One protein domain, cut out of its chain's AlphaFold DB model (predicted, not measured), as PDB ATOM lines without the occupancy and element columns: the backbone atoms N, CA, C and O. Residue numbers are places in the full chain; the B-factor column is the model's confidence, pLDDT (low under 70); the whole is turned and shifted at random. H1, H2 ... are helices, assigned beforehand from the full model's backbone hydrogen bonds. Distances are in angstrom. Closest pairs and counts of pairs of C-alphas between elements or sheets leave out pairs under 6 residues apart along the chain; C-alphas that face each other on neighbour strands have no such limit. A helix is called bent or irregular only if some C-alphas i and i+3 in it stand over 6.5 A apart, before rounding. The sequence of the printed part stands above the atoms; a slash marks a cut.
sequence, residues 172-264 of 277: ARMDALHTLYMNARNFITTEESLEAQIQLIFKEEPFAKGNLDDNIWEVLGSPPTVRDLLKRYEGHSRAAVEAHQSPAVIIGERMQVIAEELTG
ATOM      1  N   ALA A 172     141.593  99.659 139.168       91.88
ATOM      2  CA  ALA A 172     140.408 100.222 139.822       91.88
ATOM      3  C   ALA A 172     140.741 101.172 140.993       91.88
ATOM      4  O   ALA A 172     140.043 102.159 141.223       91.88
ATOM      5  N   ARG A 173     141.816 100.899 141.752       94.62
ATOM      6  CA  ARG A 173     142.291 101.826 142.796       94.62
ATOM      7  C   ARG A 173     142.863 103.115 142.211       94.62
ATOM      8  O   ARG A 173     142.648 104.170 142.798       94.62
ATOM      9  N   MET A 174     143.597 103.033 141.104       92.44
ATOM     10  CA  MET A 174     144.142 104.214 140.430       92.44
ATOM     11  C   MET A 174     143.022 105.074 139.844       92.44
ATOM     12  O   MET A 174     143.037 106.283 140.049       92.44
ATOM     13  N   ASP A 175     142.005 104.459 139.240       89.88
ATOM     14  CA  ASP A 175     140.844 105.167 138.687       89.88
ATOM     15  C   ASP A 175     140.056 105.897 139.791       89.88
ATOM     16  O   ASP A 175     139.654 107.058 139.645       89.88
ATOM     17  N   ALA A 176     139.896 105.252 140.952       90.38
ATOM     18  CA  ALA A 176     139.276 105.862 142.127       90.38
ATOM     19  C   ALA A 176     140.096 107.048 142.670       90.38
ATOM     20  O   ALA A 176     139.527 108.088 143.007       90.38
ATOM     21  N   LEU A 177     141.427 106.922 142.727       92.94
ATOM     22  CA  LEU A 177     142.313 108.020 143.128       92.94
ATOM     23  C   LEU A 177     142.271 109.180 142.130       92.94
ATOM     24  O   LEU A 177     142.226 110.334 142.547       92.94
ATOM     25  N   HIS A 178     142.236 108.892 140.831       89.94
ATOM     26  CA  HIS A 178     142.105 109.909 139.793       89.94
ATOM     27  C   HIS A 178     140.769 110.655 139.905       89.94
ATOM     28  O   HIS A 178     140.720 111.881 139.818       89.94
ATOM     29  N   THR A 179     139.683 109.930 140.181       89.06
ATOM     30  CA  THR A 179     138.370 110.533 140.442       89.06
ATOM     31  C   THR A 179     138.405 111.462 141.652       89.06
ATOM     32  O   THR A 179     137.890 112.579 141.592       89.06
ATOM     33  N   LEU A 180     139.055 111.035 142.740       91.50
ATOM     34  CA  LEU A 180     139.252 111.878 143.917       91.50
ATOM     35  C   LEU A 180     140.073 113.128 143.580       91.50
ATOM     36  O   LEU A 180     139.710 114.217 144.014       91.50
ATOM     37  N   TYR A 181     141.140 112.983 142.792       91.38
ATOM     38  CA  TYR A 181     141.996 114.089 142.370       91.38
ATOM     39  C   TYR A 181     141.229 115.144 141.562       91.38
ATOM     40  O   TYR A 181     141.350 116.333 141.844       91.38
ATOM     41  N   MET A 182     140.382 114.727 140.617       88.19
ATOM     42  CA  MET A 182     139.560 115.671 139.851       88.19
ATOM     43  C   MET A 182     138.516 116.371 140.726       88.19
ATOM     44  O   MET A 182     138.324 117.581 140.611       88.19
ATOM     45  N   ASN A 183     137.900 115.644 141.662       88.81
ATOM     46  CA  ASN A 183     136.937 116.220 142.602       88.81
ATOM     47  C   ASN A 183     137.587 117.132 143.654       88.81
ATOM     48  O   ASN A 183     136.911 118.006 144.198       88.81
ATOM     49  N   ALA A 184     138.887 116.970 143.922       91.69
ATOM     50  CA  ALA A 184     139.607 117.753 144.923       91.69
ATOM     51  C   ALA A 184     139.657 119.257 144.606       91.69
ATOM     52  O   ALA A 184     139.901 120.052 145.507       91.69
ATOM     53  N   ARG A 185     139.357 119.669 143.366       87.31
ATOM     54  CA  ARG A 185     139.209 121.085 142.982       87.31
ATOM     55  C   ARG A 185     138.092 121.802 143.734       87.31
ATOM     56  O   ARG A 185     138.190 122.997 143.971       87.31
ATOM     57  N   ASN A 186     137.051 121.065 144.109       88.50
ATOM     58  CA  ASN A 186     135.911 121.600 144.849       88.50
ATOM     59  C   ASN A 186     136.108 121.492 146.369       88.50
ATOM     60  O   ASN A 186     135.212 121.855 147.131       88.50
ATOM     61  N   PHE A 187     137.232 120.937 146.835       94.69
ATOM     62  CA  PHE A 187     137.500 120.809 148.261       94.69
ATOM     63  C   PHE A 187     138.053 122.118 148.811       94.69
ATOM     64  O   PHE A 187     138.999 122.690 148.277       94.69
ATOM     65  N   ILE A 188     137.485 122.559 149.926       94.12
ATOM     66  CA  ILE A 188     137.968 123.721 150.661       94.12
ATOM     67  C   ILE A 188     139.076 123.246 151.599       94.12
ATOM     68  O   ILE A 188     138.806 122.577 152.596       94.12
ATOM     69  N   THR A 189     140.328 123.547 151.259       94.50
ATOM     70  CA  THR A 189     141.498 123.115 152.045       94.50
ATOM     71  C   THR A 189     142.147 124.236 152.852       94.50
ATOM     72  O   THR A 189     142.809 123.949 153.844       94.50
ATOM     73  N   THR A 190     141.992 125.497 152.437       96.38
ATOM     74  CA  THR A 190     142.572 126.676 153.103       96.38
ATOM     75  C   THR A 190     141.484 127.579 153.676       96.38
ATOM     76  O   THR A 190     140.361 127.607 153.170       96.38
ATOM     77  N   GLU A 191     141.824 128.346 154.714       95.25
ATOM     78  CA  GLU A 191     140.906 129.313 155.334       95.25
ATOM     79  C   GLU A 191     140.482 130.408 154.343       95.25
ATOM     80  O   GLU A 191     139.315 130.777 154.294       95.25
ATOM     81  N   GLU A 192     141.386 130.846 153.465       94.38
ATOM     82  CA  GLU A 192     141.083 131.830 152.416       94.38
ATOM     83  C   GLU A 192     140.037 131.317 151.413       94.38
ATOM     84  O   GLU A 192     139.107 132.036 151.047       94.38
ATOM     85  N   SER A 193     140.154 130.051 150.988       92.31
ATOM     86  CA  SER A 193     139.166 129.419 150.105       92.31
ATOM     87  C   SER A 193     137.816 129.254 150.799       92.31
ATOM     88  O   SER A 193     136.783 129.333 150.133       92.31
ATOM     89  N   LEU A 194     137.815 129.028 152.117       95.44
ATOM     90  CA  LEU A 194     136.595 128.944 152.912       95.44
ATOM     91  C   LEU A 194     135.896 130.302 152.980       95.44
ATOM     92  O   LEU A 194     134.713 130.379 152.667       95.44
ATOM     93  N   GLU A 195     136.623 131.359 153.338       94.75
ATOM     94  CA  GLU A 195     136.118 132.734 153.415       94.75
ATOM     95  C   GLU A 195     135.517 133.174 152.070       94.75
ATOM     96  O   GLU A 195     134.383 133.653 152.018       94.75
ATOM     97  N   ALA A 196     136.229 132.928 150.964       93.38
ATOM     98  CA  ALA A 196     135.755 133.245 149.618       93.38
ATOM     99  C   ALA A 196     134.454 132.502 149.272       93.38
ATOM    100  O   ALA A 196     133.519 133.098 148.732       93.38
ATOM    101  N   GLN A 197     134.359 131.214 149.618       92.88
ATOM    102  CA  GLN A 197     133.150 130.430 149.376       92.88
ATOM    103  C   GLN A 197     131.994 130.856 150.295       92.88
ATOM    104  O   GLN A 197     130.844 130.869 149.855       92.88
ATOM    105  N   ILE A 198     132.278 131.252 151.542       93.31
ATOM    106  CA  ILE A 198     131.281 131.805 152.467       93.31
ATOM    107  C   ILE A 198     130.711 133.101 151.896       93.31
ATOM    108  O   ILE A 198     129.497 133.223 151.790       93.31
ATOM    109  N   GLN A 199     131.560 134.030 151.457       90.81
ATOM    110  CA  GLN A 199     131.111 135.286 150.847       90.81
ATOM    111  C   GLN A 199     130.352 135.060 149.532       90.81
ATOM    112  O   GLN A 199     129.477 135.849 149.177       90.81
ATOM    113  N   LEU A 200     130.672 133.992 148.793       88.44
ATOM    114  CA  LEU A 200     129.961 133.617 147.574       88.44
ATOM    115  C   LEU A 200     128.540 133.106 147.869       88.44
ATOM    116  O   LEU A 200     127.608 133.532 147.188       88.44
ATOM    117  N   ILE A 201     128.398 132.205 148.847       87.06
ATOM    118  CA  ILE A 201     127.147 131.494 149.161       87.06
ATOM    119  C   ILE A 201     126.248 132.304 150.109       87.06
ATOM    120  O   ILE A 201     125.047 132.407 149.878       87.06
ATOM    121  N   PHE A 202     126.810 132.879 151.173       86.25
ATOM    122  CA  PHE A 202     126.079 133.585 152.229       86.25
ATOM    123  C   PHE A 202     126.019 135.091 151.944       86.25
ATOM    124  O   PHE A 202     126.676 135.897 152.601       86.25
ATOM    125  N   LYS A 203     125.227 135.464 150.938       83.81
ATOM    126  CA  LYS A 203     124.888 136.860 150.608       83.81
ATOM    127  C   LYS A 203     123.490 137.204 151.124       83.81
ATOM    128  O   LYS A 203     122.713 136.298 151.405       83.81
ATOM    129  N   GLU A 204     123.166 138.498 151.202       79.38
ATOM    130  CA  GLU A 204     121.826 138.972 151.603       79.38
ATOM    131  C   GLU A 204     120.709 138.433 150.688       79.38
ATOM    132  O   GLU A 204     119.617 138.162 151.164       79.38
ATOM    133  N   GLU A 205     121.003 138.183 149.404       77.06
ATOM    134  CA  GLU A 205     120.112 137.490 148.459       77.06
ATOM    135  C   GLU A 205     120.794 136.210 147.917       77.06
ATOM    136  O   GLU A 205     121.500 136.265 146.902       77.06
ATOM    137  N   PRO A 206     120.642 135.045 148.574       72.62
ATOM    138  CA  PRO A 206     121.434 133.846 148.263       72.62
ATOM    139  C   PRO A 206     120.950 133.036 147.045       72.62
ATOM    140  O   PRO A 206     121.731 132.271 146.478       72.62
ATOM    141  N   PHE A 207     119.688 133.174 146.623       71.69
ATOM    142  CA  PHE A 207     119.051 132.191 145.732       71.69
ATOM    143  C   PHE A 207     118.566 132.706 144.359       71.69
ATOM    144  O   PHE A 207     118.239 131.883 143.507       71.69
ATOM    145  N   ALA A 208     118.548 134.023 144.123       67.94
ATOM    146  CA  ALA A 208     118.503 134.742 142.833       67.94
ATOM    147  C   ALA A 208     118.143 136.214 143.118       67.94
ATOM    148  O   ALA A 208     117.432 136.487 144.083       67.94
ATOM    149  N   LYS A 209     118.579 137.159 142.270       61.53
ATOM    150  CA  LYS A 209     118.236 138.583 142.441       61.53
ATOM    151  C   LYS A 209     116.724 138.806 142.328       61.53
ATOM    152  O   LYS A 209     116.149 138.505 141.283       61.53
ATOM    153  N   GLY A 210     116.114 139.378 143.368       62.59
ATOM    154  CA  GLY A 210     114.685 139.726 143.399       62.59
ATOM    155  C   GLY A 210     113.731 138.653 143.943       62.59
ATOM    156  O   GLY A 210     112.520 138.862 143.884       62.59
ATOM    157  N   ASN A 211     114.239 137.543 144.488       64.75
ATOM    158  CA  ASN A 211     113.433 136.603 145.277       64.75
ATOM    159  C   ASN A 211     113.439 137.029 146.755       64.75
ATOM    160  O   ASN A 211     114.502 137.222 147.331       64.75
ATOM    161  N   LEU A 212     112.250 137.163 147.354       61.38
ATOM    162  CA  LEU A 212     112.041 137.572 148.756       61.38
ATOM    163  C   LEU A 212     112.050 136.387 149.742       61.38
ATOM    164  O   LEU A 212     111.796 136.572 150.929       61.38
ATOM    165  N   ASP A 213     112.279 135.180 149.231       66.69
ATOM    166  CA  ASP A 213     112.160 133.936 149.978       66.69
ATOM    167  C   ASP A 213     113.519 133.551 150.585       66.69
ATOM    168  O   ASP A 213     114.476 133.239 149.870       66.69
ATOM    169  N   ASP A 214     113.595 133.546 151.917       71.69
ATOM    170  CA  ASP A 214     114.825 133.268 152.676       71.69
ATOM    171  C   ASP A 214     115.177 131.763 152.738       71.69
ATOM    172  O   ASP A 214     116.267 131.383 153.177       71.69
ATOM    173  N   ASN A 215     114.274 130.869 152.308       80.12
ATOM    174  CA  ASN A 215     114.431 129.422 152.475       80.12
ATOM    175  C   ASN A 215     114.828 128.693 151.185       80.12
ATOM    176  O   ASN A 215     114.168 128.781 150.151       80.12
ATOM    177  N   ILE A 216     115.815 127.794 151.293       81.25
ATOM    178  CA  ILE A 216     116.231 126.904 150.192       81.25
ATOM    179  C   ILE A 216     115.080 126.041 149.644       81.25
ATOM    180  O   ILE A 216     115.055 125.702 148.463       81.25
ATOM    181  N   TRP A 217     114.109 125.705 150.496       81.88
ATOM    182  CA  TRP A 217     112.951 124.880 150.150       81.88
ATOM    183  C   TRP A 217     111.921 125.609 149.287       81.88
ATOM    184  O   TRP A 217     111.167 124.951 148.573       81.88
ATOM    185  N   GLU A 218     111.882 126.937 149.358       77.12
ATOM    186  CA  GLU A 218     110.982 127.770 148.554       77.12
ATOM    187  C   GLU A 218     111.561 127.968 147.149       77.12
ATOM    188  O   GLU A 218     110.827 127.868 146.168       77.12
ATOM    189  N   VAL A 219     112.891 128.091 147.031       76.06
ATOM    190  CA  VAL A 219     113.572 128.273 145.737       76.06
ATOM    191  C   VAL A 219     113.833 126.955 145.003       76.06
ATOM    192  O   VAL A 219     113.488 126.818 143.831       76.06
ATOM    193  N   LEU A 220     114.460 125.976 145.661       74.69
ATOM    194  CA  LEU A 220     114.844 124.700 145.037       74.69
ATOM    195  C   LEU A 220     113.786 123.600 145.225       74.69
ATOM    196  O   LEU A 220     113.889 122.532 144.619       74.69
ATOM    197  N   GLY A 221     112.747 123.862 146.020       77.50
ATOM    198  CA  GLY A 221     111.693 122.903 146.328       77.50
ATOM    199  C   GLY A 221     112.063 121.918 147.441       77.50
ATOM    200  O   GLY A 221     113.190 121.858 147.927       77.50
ATOM    201  N   SER A 222     111.079 121.111 147.855       82.44
ATOM    202  CA  SER A 222     111.277 120.011 148.809       82.44
ATOM    203  C   SER A 222     112.342 119.028 148.300       82.44
ATOM    204  O   SER A 222     112.356 118.756 147.096       82.44
ATOM    205  N   PRO A 223     113.156 118.414 149.180       84.12
ATOM    206  CA  PRO A 223     114.209 117.511 148.741       84.12
ATOM    207  C   PRO A 223     113.585 116.320 148.002       84.12
ATOM    208  O   PRO A 223     112.459 115.920 148.327       84.12
ATOM    209  N   PRO A 224     114.291 115.736 147.021       83.69
ATOM    210  CA  PRO A 224     113.730 114.680 146.191       83.69
ATOM    211  C   PRO A 224     113.302 113.488 147.053       83.69
ATOM    212  O   PRO A 224     114.112 112.882 147.757       83.69
ATOM    213  N   THR A 225     112.015 113.139 146.995       87.44
ATOM    214  CA  THR A 225     111.490 111.948 147.674       87.44
ATOM    215  C   THR A 225     111.679 110.702 146.807       87.44
ATOM    216  O   THR A 225     111.883 110.790 145.596       87.44
ATOM    217  N   VAL A 226     111.533 109.506 147.391       86.62
ATOM    218  CA  VAL A 226     111.565 108.235 146.631       86.62
ATOM    219  C   VAL A 226     110.553 108.239 145.479       86.62
ATOM    220  O   VAL A 226     110.837 107.728 144.399       86.62
ATOM    221  N   ARG A 227     109.385 108.865 145.681       84.62
ATOM    222  CA  ARG A 227     108.363 109.016 144.637       84.62
ATOM    223  C   ARG A 227     108.853 109.898 143.491       84.62
ATOM    224  O   ARG A 227     108.552 109.597 142.345       84.62
ATOM    225  N   ASP A 228     109.615 110.947 143.782       81.31
ATOM    226  CA  ASP A 228     110.153 111.851 142.762       81.31
ATOM    227  C   ASP A 228     111.298 111.196 141.973       81.31
ATOM    228  O   ASP A 228     111.368 111.348 140.756       81.31
ATOM    229  N   LEU A 229     112.139 110.389 142.631       82.12
ATOM    230  CA  LEU A 229     113.172 109.589 141.960       82.12
ATOM    231  C   LEU A 229     112.570 108.549 141.003       82.12
ATOM    232  O   LEU A 229     113.063 108.383 139.888       82.12
ATOM    233  N   LEU A 230     111.486 107.882 141.416       83.75
ATOM    234  CA  LEU A 230     110.749 106.940 140.566       83.75
ATOM    235  C   LEU A 230     110.116 107.646 139.364       83.75
ATOM    236  O   LEU A 230     110.285 107.196 138.236       83.75
ATOM    237  N   LYS A 231     109.474 108.797 139.581       80.06
ATOM    238  CA  LYS A 231     108.901 109.587 138.488       80.06
ATOM    239  C   LYS A 231     109.976 110.063 137.498       80.06
ATOM    240  O   LYS A 231     109.769 109.962 136.291       80.06
ATOM    241  N   ARG A 232     111.161 110.476 137.978       75.44
ATOM    242  CA  ARG A 232     112.317 110.834 137.128       75.44
ATOM    243  C   ARG A 232     112.785 109.658 136.261       75.44
ATOM    244  O   ARG A 232     113.178 109.869 135.118       75.44
ATOM    245  N   TYR A 233     112.724 108.429 136.779       74.06
ATOM    246  CA  TYR A 233     113.011 107.215 136.008       74.06
ATOM    247  C   TYR A 233     111.921 106.912 134.964       74.06
ATOM    248  O   TYR A 233     112.236 106.523 133.843       74.06
ATOM    249  N   GLU A 234     110.655 107.164 135.301       76.88
ATOM    250  CA  GLU A 234     109.490 107.043 134.412       76.88
ATOM    251  C   GLU A 234     109.352 108.215 133.412       76.88
ATOM    252  O   GLU A 234     108.367 108.285 132.677       76.88
ATOM    253  N   GLY A 235     110.315 109.147 133.372       64.94
ATOM    254  CA  GLY A 235     110.342 110.280 132.438       64.94
ATOM    255  C   GLY A 235     109.447 111.465 132.814       64.94
ATOM    256  O   GLY A 235     109.257 112.360 131.998       64.94
ATOM    257  N   HIS A 236     108.906 111.497 134.033       62.91
ATOM    258  CA  HIS A 236     108.044 112.568 134.532       62.91
ATOM    259  C   HIS A 236     108.743 113.274 135.706       62.91
ATOM    260  O   HIS A 236     108.911 112.690 136.767       62.91
ATOM    261  N   SER A 237     109.174 114.528 135.575       59.62
ATOM    262  CA  SER A 237     109.795 115.273 136.687       59.62
ATOM    263  C   SER A 237     108.886 116.396 137.193       59.62
ATOM    264  O   SER A 237     107.944 116.820 136.526       59.62
ATOM    265  N   ARG A 238     109.107 116.816 138.444       54.34
ATOM    266  CA  ARG A 238     108.247 117.773 139.162       54.34
ATOM    267  C   ARG A 238     108.593 119.235 138.848       54.34
ATOM    268  O   ARG A 238     107.721 120.091 138.957       54.34
ATOM    269  N   ALA A 239     109.838 119.518 138.463       58.66
ATOM    270  CA  ALA A 239     110.291 120.848 138.070       58.66
ATOM    271  C   ALA A 239     110.075 121.055 136.563       58.66
ATOM    272  O   ALA A 239     110.551 120.255 135.762       58.66
ATOM    273  N   ALA A 240     109.402 122.140 136.160       54.28
ATOM    274  CA  ALA A 240     109.136 122.445 134.746       54.28
ATOM    275  C   ALA A 240     110.424 122.522 133.897       54.28
ATOM    276  O   ALA A 240     110.431 122.123 132.738       54.28
ATOM    277  N   VAL A 241     111.539 122.957 134.495       57.28
ATOM    278  CA  VAL A 241     112.859 123.021 133.844       57.28
ATOM    279  C   VAL A 241     113.458 121.626 133.625       57.28
ATOM    280  O   VAL A 241     113.975 121.346 132.549       57.28
ATOM    281  N   GLU A 242     113.343 120.721 134.600       55.41
ATOM    282  CA  GLU A 242     113.802 119.330 134.460       55.41
ATOM    283  C   GLU A 242     112.869 118.497 133.573       55.41
ATOM    284  O   GLU A 242     113.302 117.513 132.980       55.41
ATOM    285  N   ALA A 243     111.589 118.866 133.477       54.62
ATOM    286  CA  ALA A 243     110.602 118.190 132.631       54.62
ATOM    287  C   ALA A 243     110.816 118.494 131.141       54.62
ATOM    288  O   ALA A 243     110.399 117.718 130.284       54.62
ATOM    289  N   HIS A 244     111.501 119.602 130.836       52.47
ATOM    290  CA  HIS A 244     111.874 120.022 129.487       52.47
ATOM    291  C   HIS A 244     113.357 119.791 129.152       52.47
ATOM    292  O   HIS A 244     113.799 120.178 128.067       52.47
ATOM    293  N   GLN A 245     114.138 119.142 130.027       60.72
ATOM    294  CA  GLN A 245     115.487 118.710 129.659       60.72
ATOM    295  C   GLN A 245     115.395 117.704 128.506       60.72
ATOM    296  O   GLN A 245     114.766 116.652 128.621       60.72
ATOM    297  N   SER A 246     116.015 118.037 127.370       62.41
ATOM    298  CA  SER A 246     116.069 117.141 126.215       62.41
ATOM    299  C   SER A 246     116.689 115.801 126.637       62.41
ATOM    300  O   SER A 246     117.734 115.816 127.298       62.41
ATOM    301  N   PRO A 247     116.132 114.644 126.220       69.31
ATOM    302  CA  PRO A 247     116.740 113.331 126.445       69.31
ATOM    303  C   PRO A 247     118.228 113.276 126.068       69.31
ATOM    304  O   PRO A 247     118.984 112.501 126.647       69.31
ATOM    305  N   ALA A 248     118.662 114.138 125.143       74.19
ATOM    306  CA  ALA A 248     120.051 114.297 124.737       74.19
ATOM    307  C   ALA A 248     121.007 114.688 125.880       74.19
ATOM    308  O   ALA A 248     122.148 114.240 125.866       74.19
ATOM    309  N   VAL A 249     120.570 115.468 126.877       77.62
ATOM    310  CA  VAL A 249     121.427 115.899 128.001       77.62
ATOM    311  C   VAL A 249     121.719 114.723 128.936       77.62
ATOM    312  O   VAL A 249     122.876 114.418 129.203       77.62
ATOM    313  N   ILE A 250     120.681 113.980 129.335       77.00
ATOM    314  CA  ILE A 250     120.809 112.783 130.188       77.00
ATOM    315  C   ILE A 250     121.611 111.688 129.473       77.00
ATOM    316  O   ILE A 250     122.421 110.989 130.083       77.00
ATOM    317  N   ILE A 251     121.376 111.512 128.170       81.94
ATOM    318  CA  ILE A 251     122.144 110.572 127.350       81.94
ATOM    319  C   ILE A 251     123.604 111.026 127.253       81.94
ATOM    320  O   ILE A 251     124.485 110.185 127.392       81.94
ATOM    321  N   GLY A 252     123.865 112.325 127.089       85.12
ATOM    322  CA  GLY A 252     125.211 112.901 127.074       85.12
ATOM    323  C   GLY A 252     125.983 112.625 128.365       85.12
ATOM    324  O   GLY A 252     127.085 112.087 128.303       85.12
ATOM    325  N   GLU A 253     125.377 112.879 129.527       84.00
ATOM    326  CA  GLU A 253     125.979 112.585 130.837       84.00
ATOM    327  C   GLU A 253     126.279 111.089 131.012       84.00
ATOM    328  O   GLU A 253     127.355 110.705 131.467       84.00
ATOM    329  N   ARG A 254     125.358 110.206 130.606       86.12
ATOM    330  CA  ARG A 254     125.572 108.750 130.681       86.12
ATOM    331  C   ARG A 254     126.653 108.274 129.721       86.12
ATOM    332  O   ARG A 254     127.467 107.437 130.094       86.12
ATOM    333  N   MET A 255     126.663 108.791 128.494       88.12
ATOM    334  CA  MET A 255     127.705 108.494 127.511       88.12
ATOM    335  C   MET A 255     129.066 108.967 128.003       88.12
ATOM    336  O   MET A 255     130.050 108.263 127.797       88.12
ATOM    337  N   GLN A 256     129.119 110.104 128.695       86.56
ATOM    338  CA  GLN A 256     130.333 110.584 129.333       86.56
ATOM    339  C   GLN A 256     130.790 109.632 130.437       86.56
ATOM    340  O   GLN A 256     131.934 109.205 130.402       86.56
ATOM    341  N   VAL A 257     129.911 109.220 131.355       87.25
ATOM    342  CA  VAL A 257     130.263 108.246 132.407       87.25
ATOM    343  C   VAL A 257     130.797 106.944 131.798       87.25
ATOM    344  O   VAL A 257     131.830 106.441 132.226       87.25
ATOM    345  N   ILE A 258     130.146 106.435 130.749       89.31
ATOM    346  CA  ILE A 258     130.594 105.235 130.028       89.31
ATOM    347  C   ILE A 258     131.964 105.463 129.371       89.31
ATOM    348  O   ILE A 258     132.825 104.587 129.421       89.31
ATOM    349  N   ALA A 259     132.181 106.624 128.753       88.50
ATOM    350  CA  ALA A 259     133.455 106.971 128.135       88.50
ATOM    351  C   ALA A 259     134.572 107.122 129.176       88.50
ATOM    352  O   ALA A 259     135.682 106.655 128.937       88.50
ATOM    353  N   GLU A 260     134.284 107.705 130.338       86.75
ATOM    354  CA  GLU A 260     135.223 107.872 131.451       86.75
ATOM    355  C   GLU A 260     135.624 106.520 132.057       86.75
ATOM    356  O   GLU A 260     136.809 106.265 132.264       86.75
ATOM    357  N   GLU A 261     134.662 105.617 132.275       86.81
ATOM    358  CA  GLU A 261     134.932 104.259 132.766       86.81
ATOM    359  C   GLU A 261     135.713 103.417 131.748       86.81
ATOM    360  O   GLU A 261     136.568 102.619 132.128       86.81
ATOM    361  N   LEU A 262     135.453 103.601 130.449       87.00
ATOM    362  CA  LEU A 262     136.142 102.863 129.390       87.00
ATOM    363  C   LEU A 262     137.564 103.380 129.133       87.00
ATOM    364  O   LEU A 262     138.452 102.596 128.796       87.00
ATOM    365  N   THR A 263     137.783 104.690 129.259       83.25
ATOM    366  CA  THR A 263     139.092 105.322 129.021       83.25
ATOM    367  C   THR A 263     139.961 105.408 130.281       83.25
ATOM    368  O   THR A 263     141.162 105.640 130.157       83.25
ATOM    369  N   GLY A 264     139.396 105.167 131.473       73.56
ATOM    370  CA  GLY A 264     140.121 105.176 132.752       73.56
ATOM    371  C   GLY A 264     140.451 106.582 133.265       73.56
ATOM    372  O   GLY A 264     141.376 106.758 134.055       73.56
TER     373      GLY A 264
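What this domain is: This is residues 172 to 264 of the 277 residues of an uncharacterized protein of Golovinomyces magnicellulatus (UniProt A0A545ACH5). Six helices follow one another round a large open, flat ring whose middle is empty: H1, H2, H3, H4, H5 and H6 in chain order, with no helix packed on another. The ring nearly closes where the first residue, at the start of H1, comes back near the last, just after H6; between H4 and H5 the chain folds back on itself. The printed part has 93 residues with six named helices and no named strand, and its class is all helix. It is only just loose, close to extended, with a radius of gyration of the C-alphas of 18.2 A, and it spans 46 by 42 by 23 A.

How they stand to each other: Begin with H1, residues 172 to 186, and go on over a tight link of 4 residues to H2, residues 191 to 201; these two are apart. A long link of 14 residues leads to H3, residues 216 to 219, which is apart from H2. A short link of 6 residues brings you to H4, residues 226 to 233, and another of 6 residues to H5, residues 240 to 243. H4 is apart from both H3 and H5. A tight link of 3 residues then reaches H6, residues 247 to 263, and H5 and H6 are apart. H1 and H6 are near each other, with 5 pairs of C-alphas within 10 A but no pair within 8 A. In H2, H4 and H6 every O i to N i+4 pair is within hydrogen-bond range, in H1 9 of 11 are, and H3 and H5 are too short for such a pair.

Where its parts are: Find C-alpha 172 at (140.408, 100.222, 139.822); from there H1 runs 22.4 A to C-alpha 186 at (135.911, 121.600, 144.849). H1 is neither bent nor irregular, but only just: C-alphas 182 and 185 are 6.3 A apart. H2 measures 15.2 A from C-alpha 191 to C-alpha 201, H3 5.4 A, H4 10.8 A and H5 5.0 A. H6, the longest helix with 17 residues, runs 23.9 A from C-alpha 247 to C-alpha 263 at (139.092, 105.322, 129.021).

The domain as a whole: Look at Ala 172 and Leu 212 for the two C-alphas farthest apart, 47.7 A. The C-alphas of Ala 172 and Gly 264, the first and last printed, are 8.6 A apart. The printed part has no cut. Residues 202 to 215 hold no named element. Read the B-factor column for the pLDDT: its mean over the printed part is 80.5, and it is under 70 at residues 208 to 213 and 235 to 247.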